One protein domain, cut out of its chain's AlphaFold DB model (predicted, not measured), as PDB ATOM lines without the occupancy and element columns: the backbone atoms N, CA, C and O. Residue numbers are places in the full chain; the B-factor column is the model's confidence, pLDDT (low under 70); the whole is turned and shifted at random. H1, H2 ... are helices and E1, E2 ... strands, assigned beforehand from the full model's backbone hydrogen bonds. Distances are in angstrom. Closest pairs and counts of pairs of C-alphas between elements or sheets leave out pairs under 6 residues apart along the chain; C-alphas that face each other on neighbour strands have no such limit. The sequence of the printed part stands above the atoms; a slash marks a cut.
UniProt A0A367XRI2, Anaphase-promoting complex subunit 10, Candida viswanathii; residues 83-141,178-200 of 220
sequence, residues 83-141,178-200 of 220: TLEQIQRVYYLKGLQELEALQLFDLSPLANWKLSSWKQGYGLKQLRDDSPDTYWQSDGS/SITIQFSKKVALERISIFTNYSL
ATOM      1  N   THR A  83      51.596  20.943 -33.019       96.31
ATOM      2  CA  THR A  83      52.130  19.584 -32.851       96.31
ATOM      3  C   THR A  83      52.507  18.973 -34.202       96.31
ATOM      4  O   THR A  83      51.992  19.377 -35.249       96.31
ATOM      5  N   LEU A  84      53.388  17.972 -34.196       95.12
ATOM      6  CA  LEU A  84      53.810  17.295 -35.426       95.12
ATOM      7  C   LEU A  84      52.631  16.605 -36.129       95.12
ATOM      8  O   LEU A  84      52.568  16.600 -37.356       95.12
ATOM      9  N   GLU A  85      51.666  16.098 -35.367       95.94
ATOM     10  CA  GLU A  85      50.433  15.482 -35.856       95.94
ATOM     11  C   GLU A  85      49.514  16.518 -36.522       95.94
ATOM     12  O   GLU A  85      48.965  16.281 -37.599       95.94
ATOM     13  N   GLN A  86      49.390  17.715 -35.934       95.50
ATOM     14  CA  GLN A  86      48.655  18.818 -36.564       95.50
ATOM     15  C   GLN A  86      49.306  19.231 -37.886       95.50
ATOM     16  O   GLN A  86      48.607  19.407 -38.886       95.50
ATOM     17  N   ILE A  87      50.636  19.333 -37.910       96.19
ATOM     18  CA  ILE A  87      51.397  19.640 -39.123       96.19
ATOM     19  C   ILE A  87      51.187  18.543 -40.181       96.19
ATOM     20  O   ILE A  87      50.886  18.849 -41.336       96.19
ATOM     21  N   GLN A  88      51.275  17.266 -39.797       96.88
ATOM     22  CA  GLN A  88      51.032  16.124 -40.684       96.88
ATOM     23  C   GLN A  88      49.644  16.198 -41.324       96.88
ATOM     24  O   GLN A  88      49.521  16.036 -42.538       96.88
ATOM     25  N   ARG A  89      48.607  16.492 -40.529       97.00
ATOM     26  CA  ARG A  89      47.230  16.596 -41.016       97.00
ATOM     27  C   ARG A  89      47.073  17.686 -42.075       97.00
ATOM     28  O   ARG A  89      46.399  17.456 -43.076       97.00
ATOM     29  N   VAL A  90      47.712  18.841 -41.886       96.69
ATOM     30  CA  VAL A  90      47.694  19.939 -42.868       96.69
ATOM     31  C   VAL A  90      48.338  19.504 -44.186       96.69
ATOM     32  O   VAL A  90      47.726  19.661 -45.243       96.69
ATOM     33  N   TYR A  91      49.535  18.910 -44.143       97.00
ATOM     34  CA  TYR A  91      50.215  18.450 -45.360       97.00
ATOM     35  C   TYR A  91      49.474  17.313 -46.065       97.00
ATOM     36  O   TYR A  91      49.420  17.293 -47.293       97.00
ATOM     37  N   TYR A  92      48.876  16.394 -45.308       97.50
ATOM     38  CA  TYR A  92      48.075  15.308 -45.863       97.50
ATOM     39  C   TYR A  92      46.853  15.841 -46.623       97.50
ATOM     40  O   TYR A  92      46.650  15.488 -47.783       97.50
ATOM     41  N   LEU A  93      46.080  16.750 -46.013       97.06
ATOM     42  CA  LEU A  93      44.907  17.359 -46.653       97.06
ATOM     43  C   LEU A  93      45.281  18.171 -47.894       97.06
ATOM     44  O   LEU A  93      44.609  18.069 -48.919       97.06
ATOM     45  N   LYS A  94      46.380  18.929 -47.828       97.12
ATOM     46  CA  LYS A  94      46.904  19.652 -48.989       97.12
ATOM     47  C   LYS A  94      47.268  18.693 -50.126       97.12
ATOM     48  O   LYS A  94      46.889  18.933 -51.266       97.12
ATOM     49  N   GLY A  95      47.945  17.586 -49.816       96.81
ATOM     50  CA  GLY A  95      48.279  16.556 -50.800       96.81
ATOM     51  C   GLY A  95      47.039  15.937 -51.449       96.81
ATOM     52  O   GLY A  95      47.010  15.773 -52.664       96.81
ATOM     53  N   LEU A  96      45.985  15.653 -50.676       96.00
ATOM     54  CA  LEU A  96      44.714  15.173 -51.231       96.00
ATOM     55  C   LEU A  96      44.071  16.194 -52.181       96.00
ATOM     56  O   LEU A  96      43.646  15.817 -53.270       96.00
ATOM     57  N   GLN A  97      44.057  17.477 -51.812       96.94
ATOM     58  CA  GLN A  97      43.547  18.550 -52.672       96.94
ATOM     59  C   GLN A  97      44.343  18.656 -53.983       96.94
ATOM     60  O   GLN A  97      43.765  18.807 -55.059       96.94
ATOM     61  N   GLU A  98      45.672  18.544 -53.910       96.44
ATOM     62  CA  GLU A  98      46.539  18.522 -55.090       96.44
ATOM     63  C   GLU A  98      46.261  17.307 -55.984       96.44
ATOM     64  O   GLU A  98      46.307  17.446 -57.204       96.44
ATOM     65  N   LEU A  99      45.950  16.135 -55.413       95.19
ATOM     66  CA  LEU A  99      45.579  14.943 -56.184       95.19
ATOM     67  C   LEU A  99      44.220  15.093 -56.872       95.19
ATOM     68  O   LEU A  99      44.096  14.733 -58.042       95.19
ATOM     69  N   GLU A 100      43.226  15.650 -56.179       95.56
ATOM     70  CA  GLU A 100      41.899  15.913 -56.743       95.56
ATOM     71  C   GLU A 100      41.970  16.898 -57.920       95.56
ATOM     72  O   GLU A 100      41.330  16.691 -58.954       95.56
ATOM     73  N   ALA A 101      42.820  17.926 -57.816       97.19
ATOM     74  CA  ALA A 101      43.009  18.930 -58.861       97.19
ATOM     75  C   ALA A 101      43.549  18.361 -60.188       97.19
ATOM     76  O   ALA A 101      43.385  18.988 -61.233       97.19
ATOM     77  N   LEU A 102      44.164  17.173 -60.175       96.69
ATOM     78  CA  LEU A 102      44.641  16.502 -61.391       96.69
ATOM     79  C   LEU A 102      43.508  15.893 -62.214       96.69
ATOM     80  O   LEU A 102      43.733  15.532 -63.365       96.69
ATOM     81  N   GLN A 103      42.322  15.726 -61.616       96.62
ATOM     82  CA  GLN A 103      41.162  15.091 -62.245       96.62
ATOM     83  C   GLN A 103      41.455  13.680 -62.791       96.62
ATOM     84  O   GLN A 103      40.838  13.229 -63.757       96.62
ATOM     85  N   LEU A 104      42.394  12.965 -62.162       95.94
ATOM     86  CA  LEU A 104      42.704  11.576 -62.489       95.94
ATOM     87  C   LEU A 104      41.738  10.625 -61.785       95.94
ATOM     88  O   LEU A 104      41.255  10.888 -60.684       95.94
ATOM     89  N   PHE A 105      41.476   9.485 -62.418       96.12
ATOM     90  CA  PHE A 105      40.621   8.454 -61.843       96.12
ATOM     91  C   PHE A 105      41.398   7.583 -60.849       96.12
ATOM     92  O   PHE A 105      42.469   7.070 -61.183       96.12
ATOM     93  N   ASP A 106      40.838   7.353 -59.657       95.56
ATOM     94  CA  ASP A 106      41.439   6.435 -58.689       95.56
ATOM     95  C   ASP A 106      41.217   4.973 -59.101       95.56
ATOM     96  O   ASP A 106      40.121   4.413 -59.032       95.56
ATOM     97  N   LEU A 107      42.304   4.338 -59.529       96.94
ATOM     98  CA  LEU A 107      42.328   2.937 -59.932       96.94
ATOM     99  C   LEU A 107      42.614   1.994 -58.757       96.94
ATOM    100  O   LEU A 107      42.472   0.778 -58.904       96.94
ATOM    101  N   SER A 108      42.975   2.513 -57.582       95.38
ATOM    102  CA  SER A 108      43.314   1.716 -56.397       95.38
ATOM    103  C   SER A 108      42.237   0.685 -56.020       95.38
ATOM    104  O   SER A 108      42.601  -0.441 -55.650       95.38
ATOM    105  N   PRO A 109      40.919   0.977 -56.104       96.25
ATOM    106  CA  PRO A 109      39.857   0.010 -55.804       96.25
ATOM    107  C   PRO A 109      39.777  -1.164 -56.787       96.25
ATOM    108  O   PRO A 109      39.237  -2.209 -56.436       96.25
ATOM    109  N   LEU A 110      40.310  -1.011 -58.003       96.56
ATOM    110  CA  LEU A 110      40.261  -2.040 -59.046       96.56
ATOM    111  C   LEU A 110      41.415  -3.044 -58.952       96.56
ATOM    112  O   LEU A 110      41.377  -4.093 -59.598       96.56
ATOM    113  N   ALA A 111      42.449  -2.725 -58.177       96.94
ATOM    114  CA  ALA A 111      43.589  -3.605 -57.982       96.94
ATOM    115  C   ALA A 111      43.364  -4.614 -56.848       96.94
ATOM    116  O   ALA A 111      42.724  -4.335 -55.833       96.94
ATOM    117  N   ASN A 112      43.986  -5.779 -56.994       97.25
ATOM    118  CA  ASN A 112      44.289  -6.688 -55.903       97.25
ATOM    119  C   ASN A 112      45.588  -6.239 -55.219       97.25
ATOM    120  O   ASN A 112      46.579  -5.962 -55.893       97.25
ATOM    121  N   TRP A 113      45.574  -6.171 -53.889       97.75
ATOM    122  CA  TRP A 113      46.704  -5.699 -53.094       97.75
ATOM    123  C   TRP A 113      47.209  -6.801 -52.175       97.75
ATOM    124  O   TRP A 113      46.426  -7.469 -51.498       97.75
ATOM    125  N   LYS A 114      48.530  -6.942 -52.093       96.38
ATOM    126  CA  LYS A 114      49.191  -7.876 -51.184       96.38
ATOM    127  C   LYS A 114      50.376  -7.205 -50.511       96.38
ATOM    128  O   LYS A 114      51.198  -6.578 -51.168       96.38
ATOM    129  N   LEU A 115      50.475  -7.379 -49.200       96.12
ATOM    130  CA  LEU A 115      51.627  -6.955 -48.412       96.12
ATOM    131  C   LEU A 115      52.537  -8.157 -48.169       96.12
ATOM    132  O   LEU A 115      52.053  -9.269 -47.954       96.12
ATOM    133  N   SER A 116      53.848  -7.931 -48.196       94.00
ATOM    134  CA  SER A 116      54.848  -8.943 -47.818       94.00
ATOM    135  C   SER A 116      54.650  -9.464 -46.390       94.00
ATOM    136  O   SER A 116      54.655 -10.672 -46.170       94.00
ATOM    137  N   SER A 117      54.439  -8.559 -45.436       93.19
ATOM    138  CA  SER A 117      54.129  -8.843 -44.034       93.19
ATOM    139  C   SER A 117      53.431  -7.639 -43.404       93.19
ATOM    140  O   SER A 117      53.445  -6.542 -43.968       93.19
ATOM    141  N   TRP A 118      52.801  -7.822 -42.246       95.12
ATOM    142  CA  TRP A 118      52.279  -6.717 -41.448       95.12
ATOM    143  C   TRP A 118      52.108  -7.113 -39.985       95.12
ATOM    144  O   TRP A 118      51.823  -8.270 -39.671       95.12
ATOM    145  N   LYS A 119      52.210  -6.130 -39.092       94.19
ATOM    146  CA  LYS A 119      51.823  -6.275 -37.689       94.19
ATOM    147  C   LYS A 119      50.299  -6.317 -37.559       94.19
ATOM    148  O   LYS A 119      49.581  -5.617 -38.277       94.19
ATOM    149  N   GLN A 120      49.783  -7.108 -36.619       94.56
ATOM    150  CA  GLN A 120      48.343  -7.182 -36.352       94.56
ATOM    151  C   GLN A 120      47.756  -5.782 -36.100       94.56
ATOM    152  O   GLN A 120      48.213  -5.067 -35.214       94.56
ATOM    153  N   GLY A 121      46.734  -5.410 -36.878       96.50
ATOM    154  CA  GLY A 121      46.077  -4.101 -36.791       96.50
ATOM    155  C   GLY A 121      46.715  -2.979 -37.621       96.50
ATOM    156  O   GLY A 121      46.135  -1.904 -37.674       96.50
ATOM    157  N   TYR A 122      47.840  -3.234 -38.297       97.25
ATOM    158  CA  TYR A 122      48.579  -2.261 -39.116       97.25
ATOM    159  C   TYR A 122      48.815  -2.819 -40.521       97.25
ATOM    160  O   TYR A 122      49.945  -2.890 -40.996       97.25
ATOM    161  N   GLY A 123      47.754  -3.341 -41.139       97.31
ATOM    162  CA  GLY A 123      47.818  -4.076 -42.400       97.31
ATOM    163  C   GLY A 123      47.285  -3.277 -43.586       97.31
ATOM    164  O   GLY A 123      47.313  -2.050 -43.612       97.31
ATOM    165  N   LEU A 124      46.755  -3.999 -44.575       97.06
ATOM    166  CA  LEU A 124      46.288  -3.413 -45.835       97.06
ATOM    167  C   LEU A 124      45.177  -2.376 -45.648       97.06
ATOM    168  O   LEU A 124      45.127  -1.409 -46.397       97.06
ATOM    169  N   LYS A 125      44.303  -2.572 -44.653       97.00
ATOM    170  CA  LYS A 125      43.252  -1.603 -44.335       97.00
ATOM    171  C   LYS A 125      43.874  -0.251 -43.978       97.00
ATOM    172  O   LYS A 125      43.564   0.737 -44.615       97.00
ATOM    173  N   GLN A 126      44.815  -0.237 -43.038       98.19
ATOM    174  CA  GLN A 126      45.474   0.990 -42.591       98.19
ATOM    175  C   GLN A 126      46.337   1.638 -43.680       98.19
ATOM    176  O   GLN A 126      46.426   2.855 -43.713       98.19
ATOM    177  N   LEU A 127      46.942   0.858 -44.588       97.31
ATOM    178  CA  LEU A 127      47.659   1.410 -45.751       97.31
ATOM    179  C   LEU A 127      46.749   2.221 -46.684       97.31
ATOM    180  O   LEU A 127      47.223   3.119 -47.371       97.31
ATOM    181  N   ARG A 128      45.477   1.825 -46.780       95.62
ATOM    182  CA  ARG A 128      44.522   2.324 -47.775       95.62
ATOM    183  C   ARG A 128      43.423   3.202 -47.188       95.62
ATOM    184  O   ARG A 128      42.563   3.644 -47.941       95.62
ATOM    185  N   ASP A 129      43.404   3.378 -45.873       94.31
ATOM    186  CA  ASP A 129      42.461   4.267 -45.211       94.31
ATOM    187  C   ASP A 129      42.882   5.721 -45.515       94.31
ATOM    188  O   ASP A 129      44.066   6.056 -45.453       94.31
ATOM    189  N   ASP A 130      41.916   6.592 -45.824       93.44
ATOM    190  CA  ASP A 130      42.153   8.020 -46.092       93.44
ATOM    191  C   ASP A 130      42.389   8.802 -44.784       93.44
ATOM    192  O   ASP A 130      41.620   9.686 -44.392       93.44
ATOM    193  N   SER A 131      43.428   8.423 -44.040       95.94
ATOM    194  CA  SER A 131      43.803   9.047 -42.776       95.94
ATOM    195  C   SER A 131      45.325   9.113 -42.624       95.94
ATOM    196  O   SER A 131      45.998   8.099 -42.807       95.94
ATOM    197  N   PRO A 132      45.880  10.273 -42.216       96.75
ATOM    198  CA  PRO A 132      47.306  10.389 -41.911       96.75
ATOM    199  C   PRO A 132      47.695   9.694 -40.597       96.75
ATOM    200  O   PRO A 132      48.876   9.471 -40.351       96.75
ATOM    201  N   ASP A 133      46.708   9.350 -39.764       96.50
ATOM    202  CA  ASP A 133      46.903   8.795 -38.423       96.50
ATOM    203  C   ASP A 133      47.006   7.255 -38.440       96.50
ATOM    204  O   ASP A 133      47.311   6.620 -37.427       96.50
ATOM    205  N   THR A 134      46.729   6.629 -39.590       96.69
ATOM    206  CA  THR A 134      46.796   5.178 -39.788       96.69
ATOM    207  C   THR A 134      47.871   4.811 -40.797       96.69
ATOM    208  O   THR A 134      48.054   5.496 -41.795       96.69
ATOM    209  N   TYR A 135      48.566   3.700 -40.556       97.56
ATOM    210  CA  TYR A 135      49.673   3.266 -41.402       97.56
ATOM    211  C   TYR A 135      49.796   1.745 -41.464       97.56
ATOM    212  O   TYR A 135      49.391   1.014 -40.553       97.56
ATOM    213  N   TRP A 136      50.407   1.262 -42.547       97.56
ATOM    214  CA  TRP A 136      50.935  -0.096 -42.594       97.56
ATOM    215  C   TRP A 136      52.285  -0.162 -41.888       97.56
ATOM    216  O   TRP A 136      53.157   0.670 -42.113       97.56
ATOM    217  N   GLN A 137      52.461  -1.193 -41.066       95.81
ATOM    218  CA  GLN A 137      53.741  -1.531 -40.464       95.81
ATOM    219  C   GLN A 137      54.095  -2.961 -40.847       95.81
ATOM    220  O   GLN A 137      53.391  -3.896 -40.454       95.81
ATOM    221  N   SER A 138      55.174  -3.139 -41.606       93.62
ATOM    222  CA  SER A 138      55.711  -4.464 -41.903       93.62
ATOM    223  C   SER A 138      56.157  -5.177 -40.624       93.62
ATOM    224  O   SER A 138      56.593  -4.557 -39.654       93.62
ATOM    225  N   ASP A 139      56.045  -6.503 -40.621       87.44
ATOM    226  CA  ASP A 139      56.647  -7.332 -39.579       87.44
ATOM    227  C   ASP A 139      58.007  -7.837 -40.079       87.44
ATOM    228  O   ASP A 139      58.092  -8.478 -41.132       87.44
ATOM    229  N   GLY A 140      59.067  -7.497 -39.344       69.19
ATOM    230  CA  GLY A 140      60.447  -7.899 -39.612       69.19
ATOM    231  C   GLY A 140      60.812  -9.267 -39.035       69.19
ATOM    232  O   GLY A 140      61.997  -9.560 -38.892       69.19
ATOM    233  N   SER A 141      59.833 -10.091 -38.642       61.69
ATOM    234  CA  SER A 141      60.099 -11.448 -38.171       61.69
ATOM    235  C   SER A 141      60.815 -12.259 -39.254       61.69
ATOM    236  O   SER A 141      60.241 -12.641 -40.278       61.69
ATOM    237  N   SER A 178      57.596  -5.381 -49.406       94.00
ATOM    238  CA  SER A 178      56.897  -5.122 -50.659       94.00
ATOM    239  C   SER A 178      55.400  -4.918 -50.460       94.00
ATOM    240  O   SER A 178      54.763  -5.556 -49.613       94.00
ATOM    241  N   ILE A 179      54.870  -4.032 -51.302       97.12
ATOM    242  CA  ILE A 179      53.456  -3.890 -51.631       97.12
ATOM    243  C   ILE A 179      53.328  -4.367 -53.078       97.12
ATOM    244  O   ILE A 179      54.027  -3.881 -53.964       97.12
ATOM    245  N   THR A 180      52.468  -5.345 -53.322       96.19
ATOM    246  CA  THR A 180      52.133  -5.822 -54.664       96.19
ATOM    247  C   THR A 180      50.752  -5.313 -55.033       96.19
ATOM    248  O   THR A 180      49.801  -5.524 -54.281       96.19
ATOM    249  N   ILE A 181      50.654  -4.670 -56.195       97.00
ATOM    250  CA  ILE A 181      49.419  -4.127 -56.762       97.00
ATOM    251  C   ILE A 181      49.207  -4.816 -58.108       97.00
ATOM    252  O   ILE A 181      50.052  -4.710 -58.995       97.00
ATOM    253  N   GLN A 182      48.106  -5.546 -58.259       96.31
ATOM    254  CA  GLN A 182      47.807  -6.316 -59.463       96.31
ATOM    255  C   GLN A 182      46.438  -5.942 -60.023       96.31
ATOM    256  O   GLN A 182      45.426  -6.043 -59.337       96.31
ATOM    257  N   PHE A 183      46.391  -5.590 -61.303       96.56
ATOM    258  CA  PHE A 183      45.147  -5.353 -62.031       96.56
ATOM    259  C   PHE A 183      44.745  -6.597 -62.830       96.56
ATOM    260  O   PHE A 183      45.594  -7.346 -63.310       96.56
ATOM    261  N   SER A 184      43.439  -6.818 -63.011       94.38
ATOM    262  CA  SER A 184      42.919  -7.943 -63.807       94.38
ATOM    263  C   SER A 184      43.152  -7.791 -65.315       94.38
ATOM    264  O   SER A 184      42.950  -8.734 -66.075       94.38
ATOM    265  N   LYS A 185      43.501  -6.583 -65.765       93.06
ATOM    266  CA  LYS A 185      43.794  -6.222 -67.156       93.06
ATOM    267  C   LYS A 185      44.976  -5.255 -67.172       93.06
ATOM    268  O   LYS A 185      45.291  -4.666 -66.141       93.06
ATOM    269  N   LYS A 186      45.601  -5.064 -68.337       93.69
ATOM    270  CA  LYS A 186      46.586  -3.991 -68.526       93.69
ATOM    271  C   LYS A 186      45.886  -2.647 -68.307       93.69
ATOM    272  O   LYS A 186      44.848  -2.390 -68.914       93.69
ATOM    273  N   VAL A 187      46.441  -1.831 -67.421       94.12
ATOM    274  CA  VAL A 187      45.929  -0.504 -67.070       94.12
ATOM    275  C   VAL A 187      47.057   0.499 -67.284       94.12
ATOM    276  O   VAL A 187      48.205   0.210 -66.950       94.12
ATOM    277  N   ALA A 188      46.737   1.651 -67.867       94.94
ATOM    278  CA  ALA A 188      47.667   2.768 -67.945       94.94
ATOM    279  C   ALA A 188      47.685   3.489 -66.591       94.94
ATOM    280  O   ALA A 188      46.636   3.905 -66.102       94.94
ATOM    281  N   LEU A 189      48.864   3.601 -65.981       94.62
ATOM    282  CA  LEU A 189      49.065   4.345 -64.741       94.62
ATOM    283  C   LEU A 189      49.783   5.649 -65.060       94.62
ATOM    284  O   LEU A 189      50.841   5.630 -65.682       94.62
ATOM    285  N   GLU A 190      49.221   6.762 -64.604       95.50
ATOM    286  CA  GLU A 190      49.851   8.077 -64.746       95.50
ATOM    287  C   GLU A 190      50.608   8.485 -63.479       95.50
ATOM    288  O   GLU A 190      51.682   9.082 -63.547       95.50
ATOM    289  N   ARG A 191      50.063   8.157 -62.302       95.56
ATOM    290  CA  ARG A 191      50.612   8.597 -61.022       95.56
ATOM    291  C   ARG A 191      50.488   7.527 -59.953       95.56
ATOM    292  O   ARG A 191      49.462   6.865 -59.840       95.56
ATOM    293  N   ILE A 192      51.540   7.410 -59.147       95.69
ATOM    294  CA  ILE A 192      51.537   6.698 -57.872       95.69
ATOM    295  C   ILE A 192      51.909   7.726 -56.809       95.69
ATOM    296  O   ILE A 192      52.952   8.369 -56.916       95.69
ATOM    297  N   SER A 193      51.058   7.867 -55.800       96.12
ATOM    298  CA  SER A 193      51.245   8.816 -54.704       96.12
ATOM    299  C   SER A 193      51.429   8.050 -53.403       96.12
ATOM    300  O   SER A 193      50.676   7.122 -53.115       96.12
ATOM    301  N   ILE A 194      52.447   8.420 -52.630       96.50
ATOM    302  CA  ILE A 194      52.781   7.798 -51.348       96.50
ATOM    303  C   ILE A 194      52.969   8.923 -50.335       96.50
ATOM    304  O   ILE A 194      53.693   9.880 -50.607       96.50
ATOM    305  N   PHE A 195      52.329   8.803 -49.174       96.94
ATOM    306  CA  PHE A 195      52.514   9.725 -48.061       96.94
ATOM    307  C   PHE A 195      53.532   9.154 -47.067       96.94
ATOM    308  O   PHE A 195      53.414   8.004 -46.651       96.94
ATOM    309  N   THR A 196      54.536   9.949 -46.699       96.25
ATOM    310  CA  THR A 196      55.574   9.589 -45.718       96.25
ATOM    311  C   THR A 196      55.918  10.806 -44.870       96.25
ATOM    312  O   THR A 196      56.012  11.904 -45.428       96.25
ATOM    313  N   ASN A 197      56.185  10.636 -43.572       96.06
ATOM    314  CA  ASN A 197      56.592  11.744 -42.711       96.06
ATOM    315  C   ASN A 197      57.752  11.348 -41.787       96.06
ATOM    316  O   ASN A 197      57.546  10.759 -40.733       96.06
ATOM    317  N   TYR A 198      58.970  11.770 -42.137       95.50
ATOM    318  CA  TYR A 198      60.164  11.468 -41.343       95.50
ATOM    319  C   TYR A 198      60.081  11.927 -39.885       95.50
ATOM    320  O   TYR A 198      60.532  11.215 -38.993       95.50
ATOM    321  N   SER A 199      59.486  13.093 -39.630       95.81
ATOM    322  CA  SER A 199      59.420  13.667 -38.284       95.81
ATOM    323  C   SER A 199      58.577  12.836 -37.316       95.81
ATOM    324  O   SER A 199      58.804  12.915 -36.114       95.81
ATOM    325  N   LEU A 200      57.608  12.070 -37.826       95.50
ATOM    326  CA  LEU A 200      56.745  11.199 -37.021       95.50
ATOM    327  C   LEU A 200      57.142   9.723 -37.116       95.50
ATOM    328  O   LEU A 200      57.033   8.997 -36.133       95.50
TER     329      LEU A 200
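This is residues 83 to 141 and 178 to 200 of the 220 residues of the protein "Anaphase-promoting complex subunit 10" of Candida viswanathii (UniProt A0A367XRI2). Little regular structure is found here: loops join a long helix, H1, along one edge of a flat model to a small ribbon of two strands, E1 and E2, at the other side, with short H2 between. The 82 printed residues run H1, E1, H2, E2, a mixed class with 30 residues in named elements; the sheet, order E1 - E2, is antiparallel. It is only just loose, close to compact, with a radius of gyration of the C-alphas of 14.3 A and spans of 44 by 40 by 17 A.

Find C-alpha 84 at (53.810, 17.295, -35.426); from there H1, residues 84 to 100, runs 24.5 A. Next come E1, residues 112 to 115, 10.5 A, and H2, residues 124 to 128, 6.3 A. E2, residues 179 to 182, 10.0 A, ends at C-alpha 182, (47.807, -6.316, -59.463).

Look at N 114 and O 180, 2.9 A apart, within hydrogen-bond range between antiparallel E1 and E2. The closest C-alphas of E1 and H2, Leu 115 and Leu 124, are 6.9 A apart. H1 is apart from H2 and E2. In H1 and H2 every O i to N i+4 pair is within hydrogen-bond range.

Residues 142 to 177 are not printed; C-alphas 141 and 178 are 14.4 A apart across the cut. The link H1 to E1 is long. Residues 140 to 141 have pLDDT under 70.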